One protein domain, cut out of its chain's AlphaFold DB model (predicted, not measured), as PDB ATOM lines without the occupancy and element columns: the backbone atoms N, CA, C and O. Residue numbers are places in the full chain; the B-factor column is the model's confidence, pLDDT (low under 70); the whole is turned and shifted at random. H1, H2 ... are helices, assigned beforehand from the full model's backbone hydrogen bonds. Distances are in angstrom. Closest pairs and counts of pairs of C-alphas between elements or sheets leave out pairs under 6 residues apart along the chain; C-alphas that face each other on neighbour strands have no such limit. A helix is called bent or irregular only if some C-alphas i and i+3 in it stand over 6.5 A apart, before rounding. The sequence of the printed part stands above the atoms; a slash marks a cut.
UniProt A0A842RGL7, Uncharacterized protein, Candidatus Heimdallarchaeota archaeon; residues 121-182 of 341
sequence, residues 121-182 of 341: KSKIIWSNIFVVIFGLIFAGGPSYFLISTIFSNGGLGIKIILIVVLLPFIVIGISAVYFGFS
ATOM      1  N   LYS A 121      61.723 184.134 130.085       51.75
ATOM      2  CA  LYS A 121      61.707 182.770 130.640       51.75
ATOM      3  C   LYS A 121      62.843 182.510 131.634       51.75
ATOM      4  O   LYS A 121      62.611 181.899 132.671       51.75
ATOM      5  N   SER A 122      64.047 183.018 131.375       49.44
ATOM      6  CA  SER A 122      65.189 182.842 132.283       49.44
ATOM      7  C   SER A 122      65.027 183.616 133.597       49.44
ATOM      8  O   SER A 122      65.401 183.099 134.643       49.44
ATOM      9  N   LYS A 123      64.372 184.788 133.595       54.22
ATOM     10  CA  LYS A 123      64.089 185.545 134.834       54.22
ATOM     11  C   LYS A 123      63.165 184.784 135.793       54.22
ATOM     12  O   LYS A 123      63.406 184.780 136.996       54.22
ATOM     13  N   ILE A 124      62.147 184.104 135.261       62.31
ATOM     14  CA  ILE A 124      61.221 183.279 136.054       62.31
ATOM     15  C   ILE A 124      61.937 182.036 136.597       62.31
ATOM     16  O   ILE A 124      61.771 181.686 137.762       62.31
ATOM     17  N   ILE A 125      62.793 181.410 135.783       66.69
ATOM     18  CA  ILE A 125      63.578 180.240 136.197       66.69
ATOM     19  C   ILE A 125      64.549 180.605 137.330       66.69
ATOM     20  O   ILE A 125      64.574 179.914 138.344       66.69
ATOM     21  N   TRP A 126      65.278 181.721 137.226       60.59
ATOM     22  CA  TRP A 126      66.194 182.167 138.284       60.59
ATOM     23  C   TRP A 126      65.472 182.560 139.579       60.59
ATOM     24  O   TRP A 126      65.956 182.225 140.658       60.59
ATOM     25  N   SER A 127      64.295 183.192 139.495       66.50
ATOM     26  CA  SER A 127      63.482 183.504 140.679       66.50
ATOM     27  C   SER A 127      62.987 182.239 141.386       66.50
ATOM     28  O   SER A 127      63.058 182.154 142.609       66.50
ATOM     29  N   ASN A 128      62.528 181.233 140.637       67.50
ATOM     30  CA  ASN A 128      62.020 179.990 141.222       67.50
ATOM     31  C   ASN A 128      63.147 179.128 141.803       67.50
ATOM     32  O   ASN A 128      62.992 178.588 142.895       67.50
ATOM     33  N   ILE A 129      64.303 179.055 141.135       72.69
ATOM     34  CA  ILE A 129      65.496 178.386 141.675       72.69
ATOM     35  C   ILE A 129      65.957 179.080 142.962       72.69
ATOM     36  O   ILE A 129      66.252 178.399 143.943       72.69
ATOM     37  N   PHE A 130      65.962 180.417 142.999       74.81
ATOM     38  CA  PHE A 130      66.330 181.166 144.199       74.81
ATOM     39  C   PHE A 130      65.371 180.885 145.360       74.81
ATOM     40  O   PHE A 130      65.832 180.573 146.452       74.81
ATOM     41  N   VAL A 131      64.053 180.908 145.133       72.44
ATOM     42  CA  VAL A 131      63.053 180.605 146.175       72.44
ATOM     43  C   VAL A 131      63.161 179.160 146.671       72.44
ATOM     44  O   VAL A 131      63.051 178.932 147.871       72.44
ATOM     45  N   VAL A 132      63.433 178.189 145.792       72.81
ATOM     46  CA  VAL A 132      63.605 176.779 146.186       72.81
ATOM     47  C   VAL A 132      64.889 176.577 146.992       72.81
ATOM     48  O   VAL A 132      64.849 175.940 148.040       72.81
ATOM     49  N   ILE A 133      66.016 177.151 146.564       71.44
ATOM     50  CA  ILE A 133      67.289 177.043 147.296       71.44
ATOM     51  C   ILE A 133      67.195 177.764 148.645       71.44
ATOM     52  O   ILE A 133      67.594 177.211 149.667       71.44
ATOM     53  N   PHE A 134      66.620 178.968 148.676       72.06
ATOM     54  CA  PHE A 134      66.441 179.723 149.916       72.06
ATOM     55  C   PHE A 134      65.445 179.020 150.851       72.06
ATOM     56  O   PHE A 134      65.693 178.908 152.047       72.06
ATOM     57  N   GLY A 135      64.369 178.448 150.305       70.88
ATOM     58  CA  GLY A 135      63.432 177.605 151.045       70.88
ATOM     59  C   GLY A 135      64.105 176.374 151.656       70.88
ATOM     60  O   GLY A 135      63.919 176.113 152.837       70.88
ATOM     61  N   LEU A 136      64.957 175.663 150.915       66.19
ATOM     62  CA  LEU A 136      65.684 174.491 151.424       66.19
ATOM     63  C   LEU A 136      66.724 174.835 152.506       66.19
ATOM     64  O   LEU A 136      67.016 174.001 153.362       66.19
ATOM     65  N   ILE A 137      67.275 176.052 152.488       67.06
ATOM     66  CA  ILE A 137      68.236 176.521 153.498       67.06
ATOM     67  C   ILE A 137      67.524 176.999 154.772       67.06
ATOM     68  O   ILE A 137      68.022 176.756 155.870       67.06
ATOM     69  N   PHE A 138      66.362 177.650 154.650       65.56
ATOM     70  CA  PHE A 138      65.698 178.316 155.779       65.56
ATOM     71  C   PHE A 138      64.468 177.582 156.337       65.56
ATOM     72  O   PHE A 138      64.103 177.828 157.484       65.56
ATOM     73  N   ALA A 139      63.849 176.650 155.608       64.25
ATOM     74  CA  ALA A 139      62.653 175.922 156.060       64.25
ATOM     75  C   ALA A 139      62.958 174.711 156.970       64.25
ATOM     76  O   ALA A 139      62.252 173.705 156.929       64.25
ATOM     77  N   GLY A 140      64.004 174.793 157.800       58.00
ATOM     78  CA  GLY A 140      64.252 173.817 158.871       58.00
ATOM     79  C   GLY A 140      64.750 172.438 158.421       58.00
ATOM     80  O   GLY A 140      64.605 171.468 159.160       58.00
ATOM     81  N   GLY A 141      65.340 172.332 157.227       68.12
ATOM     82  CA  GLY A 141      65.962 171.094 156.755       68.12
ATOM     83  C   GLY A 141      67.224 170.697 157.550       68.12
ATOM     84  O   GLY A 141      67.774 171.506 158.301       68.12
ATOM     85  N   PRO A 142      67.745 169.469 157.359       68.06
ATOM     86  CA  PRO A 142      68.917 168.935 158.078       68.06
ATOM     87  C   PRO A 142      70.201 169.782 157.940       68.06
ATOM     88  O   PRO A 142      71.106 169.686 158.768       68.06
ATOM     89  N   SER A 143      70.264 170.667 156.942       68.44
ATOM     90  CA  SER A 143      71.306 171.688 156.773       68.44
ATOM     91  C   SER A 143      71.351 172.703 157.923       68.44
ATOM     92  O   SER A 143      72.440 173.093 158.344       68.44
ATOM     93  N   TYR A 144      70.202 173.089 158.487       73.38
ATOM     94  CA  TYR A 144      70.145 173.982 159.648       73.38
ATOM     95  C   TYR A 144      70.750 173.319 160.891       73.38
ATOM     96  O   TYR A 144      71.477 173.962 161.645       73.38
ATOM     97  N   PHE A 145      70.520 172.013 161.066       75.00
ATOM     98  CA  PHE A 145      71.060 171.250 162.192       75.00
ATOM     99  C   PHE A 145      72.591 171.149 162.126       75.00
ATOM    100  O   PHE A 145      73.271 171.335 163.135       75.00
ATOM    101  N   LEU A 146      73.150 170.946 160.928       77.12
ATOM    102  CA  LEU A 146      74.598 170.970 160.694       77.12
ATOM    103  C   LEU A 146      75.206 172.349 160.968       77.12
ATOM    104  O   LEU A 146      76.189 172.443 161.699       77.12
ATOM    105  N   ILE A 147      74.606 173.422 160.444       79.50
ATOM    106  CA  ILE A 147      75.097 174.790 160.676       79.50
ATOM    107  C   ILE A 147      75.015 175.142 162.166       79.50
ATOM    108  O   ILE A 147      75.972 175.685 162.711       79.50
ATOM    109  N   SER A 148      73.920 174.779 162.839       78.75
ATOM    110  CA  SER A 148      73.733 175.002 164.276       78.75
ATOM    111  C   SER A 148      74.765 174.242 165.116       78.75
ATOM    112  O   SER A 148      75.399 174.841 165.982       78.75
ATOM    113  N   THR A 149      75.024 172.969 164.796       81.19
ATOM    114  CA  THR A 149      76.022 172.138 165.499       81.19
ATOM    115  C   THR A 149      77.446 172.660 165.285       81.19
ATOM    116  O   THR A 149      78.252 172.695 166.215       81.19
ATOM    117  N   ILE A 150      77.769 173.128 164.074       81.94
ATOM    118  CA  ILE A 150      79.057 173.775 163.778       81.94
ATOM    119  C   ILE A 150      79.179 175.099 164.546       81.94
ATOM    120  O   ILE A 150      80.253 175.422 165.054       81.94
ATOM    121  N   PHE A 151      78.092 175.859 164.689       82.81
ATOM    122  CA  PHE A 151      78.103 177.109 165.447       82.81
ATOM    123  C   PHE A 151      78.195 176.895 166.962       82.81
ATOM    124  O   PHE A 151      78.809 177.719 167.648       82.81
ATOM    125  N   SER A 152      77.621 175.812 167.492       85.81
ATOM    126  CA  SER A 152      77.678 175.493 168.921       85.81
ATOM    127  C   SER A 152      79.027 174.893 169.317       85.81
ATOM    128  O   SER A 152      79.609 175.324 170.309       85.81
ATOM    129  N   ASN A 153      79.562 173.970 168.508       88.56
ATOM    130  CA  ASN A 153      80.710 173.138 168.891       88.56
ATOM    131  C   ASN A 153      82.003 173.472 168.129       88.56
ATOM    132  O   ASN A 153      83.070 172.975 168.484       88.56
ATOM    133  N   GLY A 154      81.940 174.297 167.081       88.44
ATOM    134  CA  GLY A 154      83.116 174.687 166.309       88.44
ATOM    135  C   GLY A 154      84.052 175.609 167.090       88.44
ATOM    136  O   GLY A 154      83.610 176.521 167.793       88.44
ATOM    137  N   GLY A 155      85.362 175.409 166.928       90.88
ATOM    138  CA  GLY A 155      86.373 176.347 167.415       90.88
ATOM    139  C   GLY A 155      86.239 177.725 166.754       90.88
ATOM    140  O   GLY A 155      85.682 177.853 165.660       90.88
ATOM    141  N   LEU A 156      86.770 178.763 167.409       88.94
ATOM    142  CA  LEU A 156      86.651 180.164 166.975       88.94
ATOM    143  C   LEU A 156      87.041 180.367 165.496       88.94
ATOM    144  O   LEU A 156      86.345 181.071 164.769       88.94
ATOM    145  N   GLY A 157      88.087 179.677 165.024       90.31
ATOM    146  CA  GLY A 157      88.542 179.752 163.631       90.31
ATOM    147  C   GLY A 157      87.503 179.282 162.606       90.31
ATOM    148  O   GLY A 157      87.319 179.927 161.577       90.31
ATOM    149  N   ILE A 158      86.749 178.219 162.904       88.38
ATOM    150  CA  ILE A 158      85.705 177.703 162.000       88.38
ATOM    151  C   ILE A 158      84.537 178.692 161.921       88.38
ATOM    152  O   ILE A 158      83.990 178.911 160.839       88.38
ATOM    153  N   LYS A 159      84.193 179.349 163.036       87.19
ATOM    154  CA  LYS A 159      83.137 180.376 163.061       87.19
ATOM    155  C   LYS A 159      83.518 181.591 162.215       87.19
ATOM    156  O   LYS A 159      82.683 182.084 161.461       87.19
ATOM    157  N   ILE A 160      84.776 182.034 162.292       87.19
ATOM    158  CA  ILE A 160      85.283 183.160 161.492       87.19
ATOM    159  C   ILE A 160      85.250 182.815 160.001       87.19
ATOM    160  O   ILE A 160      84.718 183.595 159.212       87.19
ATOM    161  N   ILE A 161      85.728 181.627 159.615       88.00
ATOM    162  CA  ILE A 161      85.690 181.177 158.214       88.00
ATOM    163  C   ILE A 161      84.244 181.130 157.701       88.00
ATOM    164  O   ILE A 161      83.965 181.635 156.614       88.00
ATOM    165  N   LEU A 162      83.308 180.595 158.491       89.00
ATOM    166  CA  LEU A 162      81.901 180.520 158.094       89.00
ATOM    167  C   LEU A 162      81.286 181.916 157.892       89.00
ATOM    168  O   LEU A 162      80.575 182.137 156.914       89.00
ATOM    169  N   ILE A 163      81.583 182.870 158.780       88.44
ATOM    170  CA  ILE A 163      81.103 184.255 158.663       88.44
ATOM    171  C   ILE A 163      81.675 184.914 157.407       88.44
ATOM    172  O   ILE A 163      80.911 185.490 156.637       88.44
ATOM    173  N   VAL A 164      82.983 184.793 157.161       90.62
ATOM    174  CA  VAL A 164      83.642 185.393 155.988       90.62
ATOM    175  C   VAL A 164      83.071 184.837 154.681       90.62
ATOM    176  O   VAL A 164      82.858 185.595 153.735       90.62
ATOM    177  N   VAL A 165      82.761 183.538 154.636       88.62
ATOM    178  CA  VAL A 165      82.178 182.900 153.448       88.62
ATOM    179  C   VAL A 165      80.709 183.290 153.250       88.62
ATOM    180  O   VAL A 165      80.294 183.502 152.113       88.62
ATOM    181  N   LEU A 166      79.915 183.424 154.319       87.81
ATOM    182  CA  LEU A 166      78.474 183.697 154.214       87.81
ATOM    183  C   LEU A 166      78.126 185.187 154.062       87.81
ATOM    184  O   LEU A 166      77.124 185.511 153.419       87.81
ATOM    185  N   LEU A 167      78.942 186.100 154.600       88.31
ATOM    186  CA  LEU A 167      78.702 187.548 154.545       88.31
ATOM    187  C   LEU A 167      78.419 188.090 153.124       88.31
ATOM    188  O   LEU A 167      77.430 188.810 152.967       88.31
ATOM    189  N   PRO A 168      79.197 187.756 152.071       85.94
ATOM    190  CA  PRO A 168      78.936 188.280 150.730       85.94
ATOM    191  C   PRO A 168      77.590 187.811 150.157       85.94
ATOM    192  O   PRO A 168      76.910 188.591 149.492       85.94
ATOM    193  N   PHE A 169      77.150 186.589 150.466       83.94
ATOM    194  CA  PHE A 169      75.846 186.088 150.015       83.94
ATOM    195  C   PHE A 169      74.687 186.806 150.710       83.94
ATOM    196  O   PHE A 169      73.690 187.128 150.061       83.94
ATOM    197  N   ILE A 170      74.836 187.128 151.998       86.31
ATOM    198  CA  ILE A 170      73.852 187.922 152.746       86.31
ATOM    199  C   ILE A 170      73.748 189.335 152.153       86.31
ATOM    200  O   ILE A 170      72.643 189.819 151.912       86.31
ATOM    201  N   VAL A 171      74.878 189.981 151.841       86.38
ATOM    202  CA  VAL A 171      74.896 191.330 151.241       86.38
ATOM    203  C   VAL A 171      74.241 191.343 149.855       86.38
ATOM    204  O   VAL A 171      73.452 192.247 149.555       86.38
ATOM    205  N   ILE A 172      74.514 190.335 149.022       85.81
ATOM    206  CA  ILE A 172      73.895 190.196 147.696       85.81
ATOM    207  C   ILE A 172      72.389 189.945 147.832       85.81
ATOM    208  O   ILE A 172      71.604 190.581 147.128       85.81
ATOM    209  N   GLY A 173      71.975 189.079 148.762       85.44
ATOM    210  CA  GLY A 173      70.565 188.792 149.031       85.44
ATOM    211  C   GLY A 173      69.788 190.029 149.484       85.44
ATOM    212  O   GLY A 173      68.751 190.348 148.904       85.44
ATOM    213  N   ILE A 174      70.321 190.783 150.451       81.56
ATOM    214  CA  ILE A 174      69.702 192.031 150.928       81.56
ATOM    215  C   ILE A 174      69.627 193.058 149.797       81.56
ATOM    216  O   ILE A 174      68.589 193.689 149.618       81.56
ATOM    217  N   SER A 175      70.685 193.190 148.993       75.56
ATOM    218  CA  SER A 175      70.698 194.105 147.847       75.56
ATOM    219  C   SER A 175      69.639 193.722 146.813       75.56
ATOM    220  O   SER A 175      68.879 194.580 146.371       75.56
ATOM    221  N   ALA A 176      69.518 192.437 146.469       72.50
ATOM    222  CA  ALA A 176      68.516 191.955 145.520       72.50
ATOM    223  C   ALA A 176      67.080 192.192 146.014       72.50
ATOM    224  O   ALA A 176      66.227 192.615 145.233       72.50
ATOM    225  N   VAL A 177      66.820 191.999 147.311       75.19
ATOM    226  CA  VAL A 177      65.528 192.319 147.939       75.19
ATOM    227  C   VAL A 177      65.270 193.829 147.894       75.19
ATOM    228  O   VAL A 177      64.197 194.258 147.475       75.19
ATOM    229  N   TYR A 178      66.260 194.651 148.241       68.25
ATOM    230  CA  TYR A 178      66.121 196.110 148.243       68.25
ATOM    231  C   TYR A 178      65.851 196.672 146.839       68.25
ATOM    232  O   TYR A 178      65.001 197.548 146.665       68.25
ATOM    233  N   PHE A 179      66.514 196.125 145.818       62.22
ATOM    234  CA  PHE A 179      66.263 196.481 144.420       62.22
ATOM    235  C   PHE A 179      64.944 195.897 143.889       62.22
ATOM    236  O   PHE A 179      64.272 196.557 143.099       62.22
ATOM    237  N   GLY A 180      64.526 194.715 144.354       59.81
ATOM    238  CA  GLY A 180      63.253 194.087 143.983       59.81
ATOM    239  C   GLY A 180      62.017 194.804 144.542       59.81
ATOM    240  O   GLY A 180      61.007 194.910 143.847       59.81
ATOM    241  N   PHE A 181      62.102 195.365 145.755       44.31
ATOM    242  CA  PHE A 181      61.008 196.115 146.395       44.31
ATOM    243  C   PHE A 181      60.937 197.598 145.993       44.31
ATOM    244  O   PHE A 181      59.958 198.277 146.307       44.31
ATOM    245  N   SER A 182      61.920 198.116 145.246       44.81
ATOM    246  CA  SER A 182      61.909 199.498 144.742       44.81
ATOM    247  C   SER A 182      61.063 199.696 143.470       44.81
ATOM    248  O   SER A 182      61.098 200.772 142.868       44.81
TER     249      SER A 182
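Overview. This is residues 121 to 182 of the 341 residues of an uncharacterized protein of Candidatus Heimdallarchaeota archaeon (UniProt A0A842RGL7). An open, lopsided U of helices: bent H3 makes one long side, H1 the other, and H2 slants across the closed end, with empty space between H1 and H3. The printed part has 62 residues with three named helices, H1, H2, H3 in order, and is all helix. It is loose, radius of gyration of the C-alphas 14.5 A, spanning 44 by 22 by 17 A.

Arrangement. Start at H3, residues 156 to 181, one helix by its hydrogen bonds but bent: C-alphas 165 and 168 are 6.8 A apart, and arms H3a, 156 to 165, and H3b, 168 to 181, stand at 39 degrees, a steep tilt. H2, residues 142 to 153, only just touches H3a, only at the corner, through its residues 150 to 151 alone, with 3 pairs of C-alphas within 8 A; the closest, Phe 151 and Lys 159, are 6.5 A apart. H1, residues 121 to 138, is apart from H3a and H3b. Residues 137 to 138 alone only just touch H2, only at the corner, with 3 such pairs; the closest C-alphas, Ile 137 and Ser 143, are 6.6 A apart. In H1, H2, H3a and H3b every O i to N i+4 pair is within hydrogen-bond range.

Along the chain. Find C-alpha 121 at (61.707, 182.770, 130.640); H1 runs 25.8 A from there. H2 measures 16.5 A, H3a 14.5 A, and H3b 20.0 A to C-alpha 181 at (61.008, 196.115, 146.395).

Size, cuts and confidence. The farthest C-alphas, Lys 121 and Gly 155, are 44.7 A apart. The printed part has no cut, and both links are tight. Look for pLDDT under 70 at residues 121 to 128, 136 to 143 and 178 to 182.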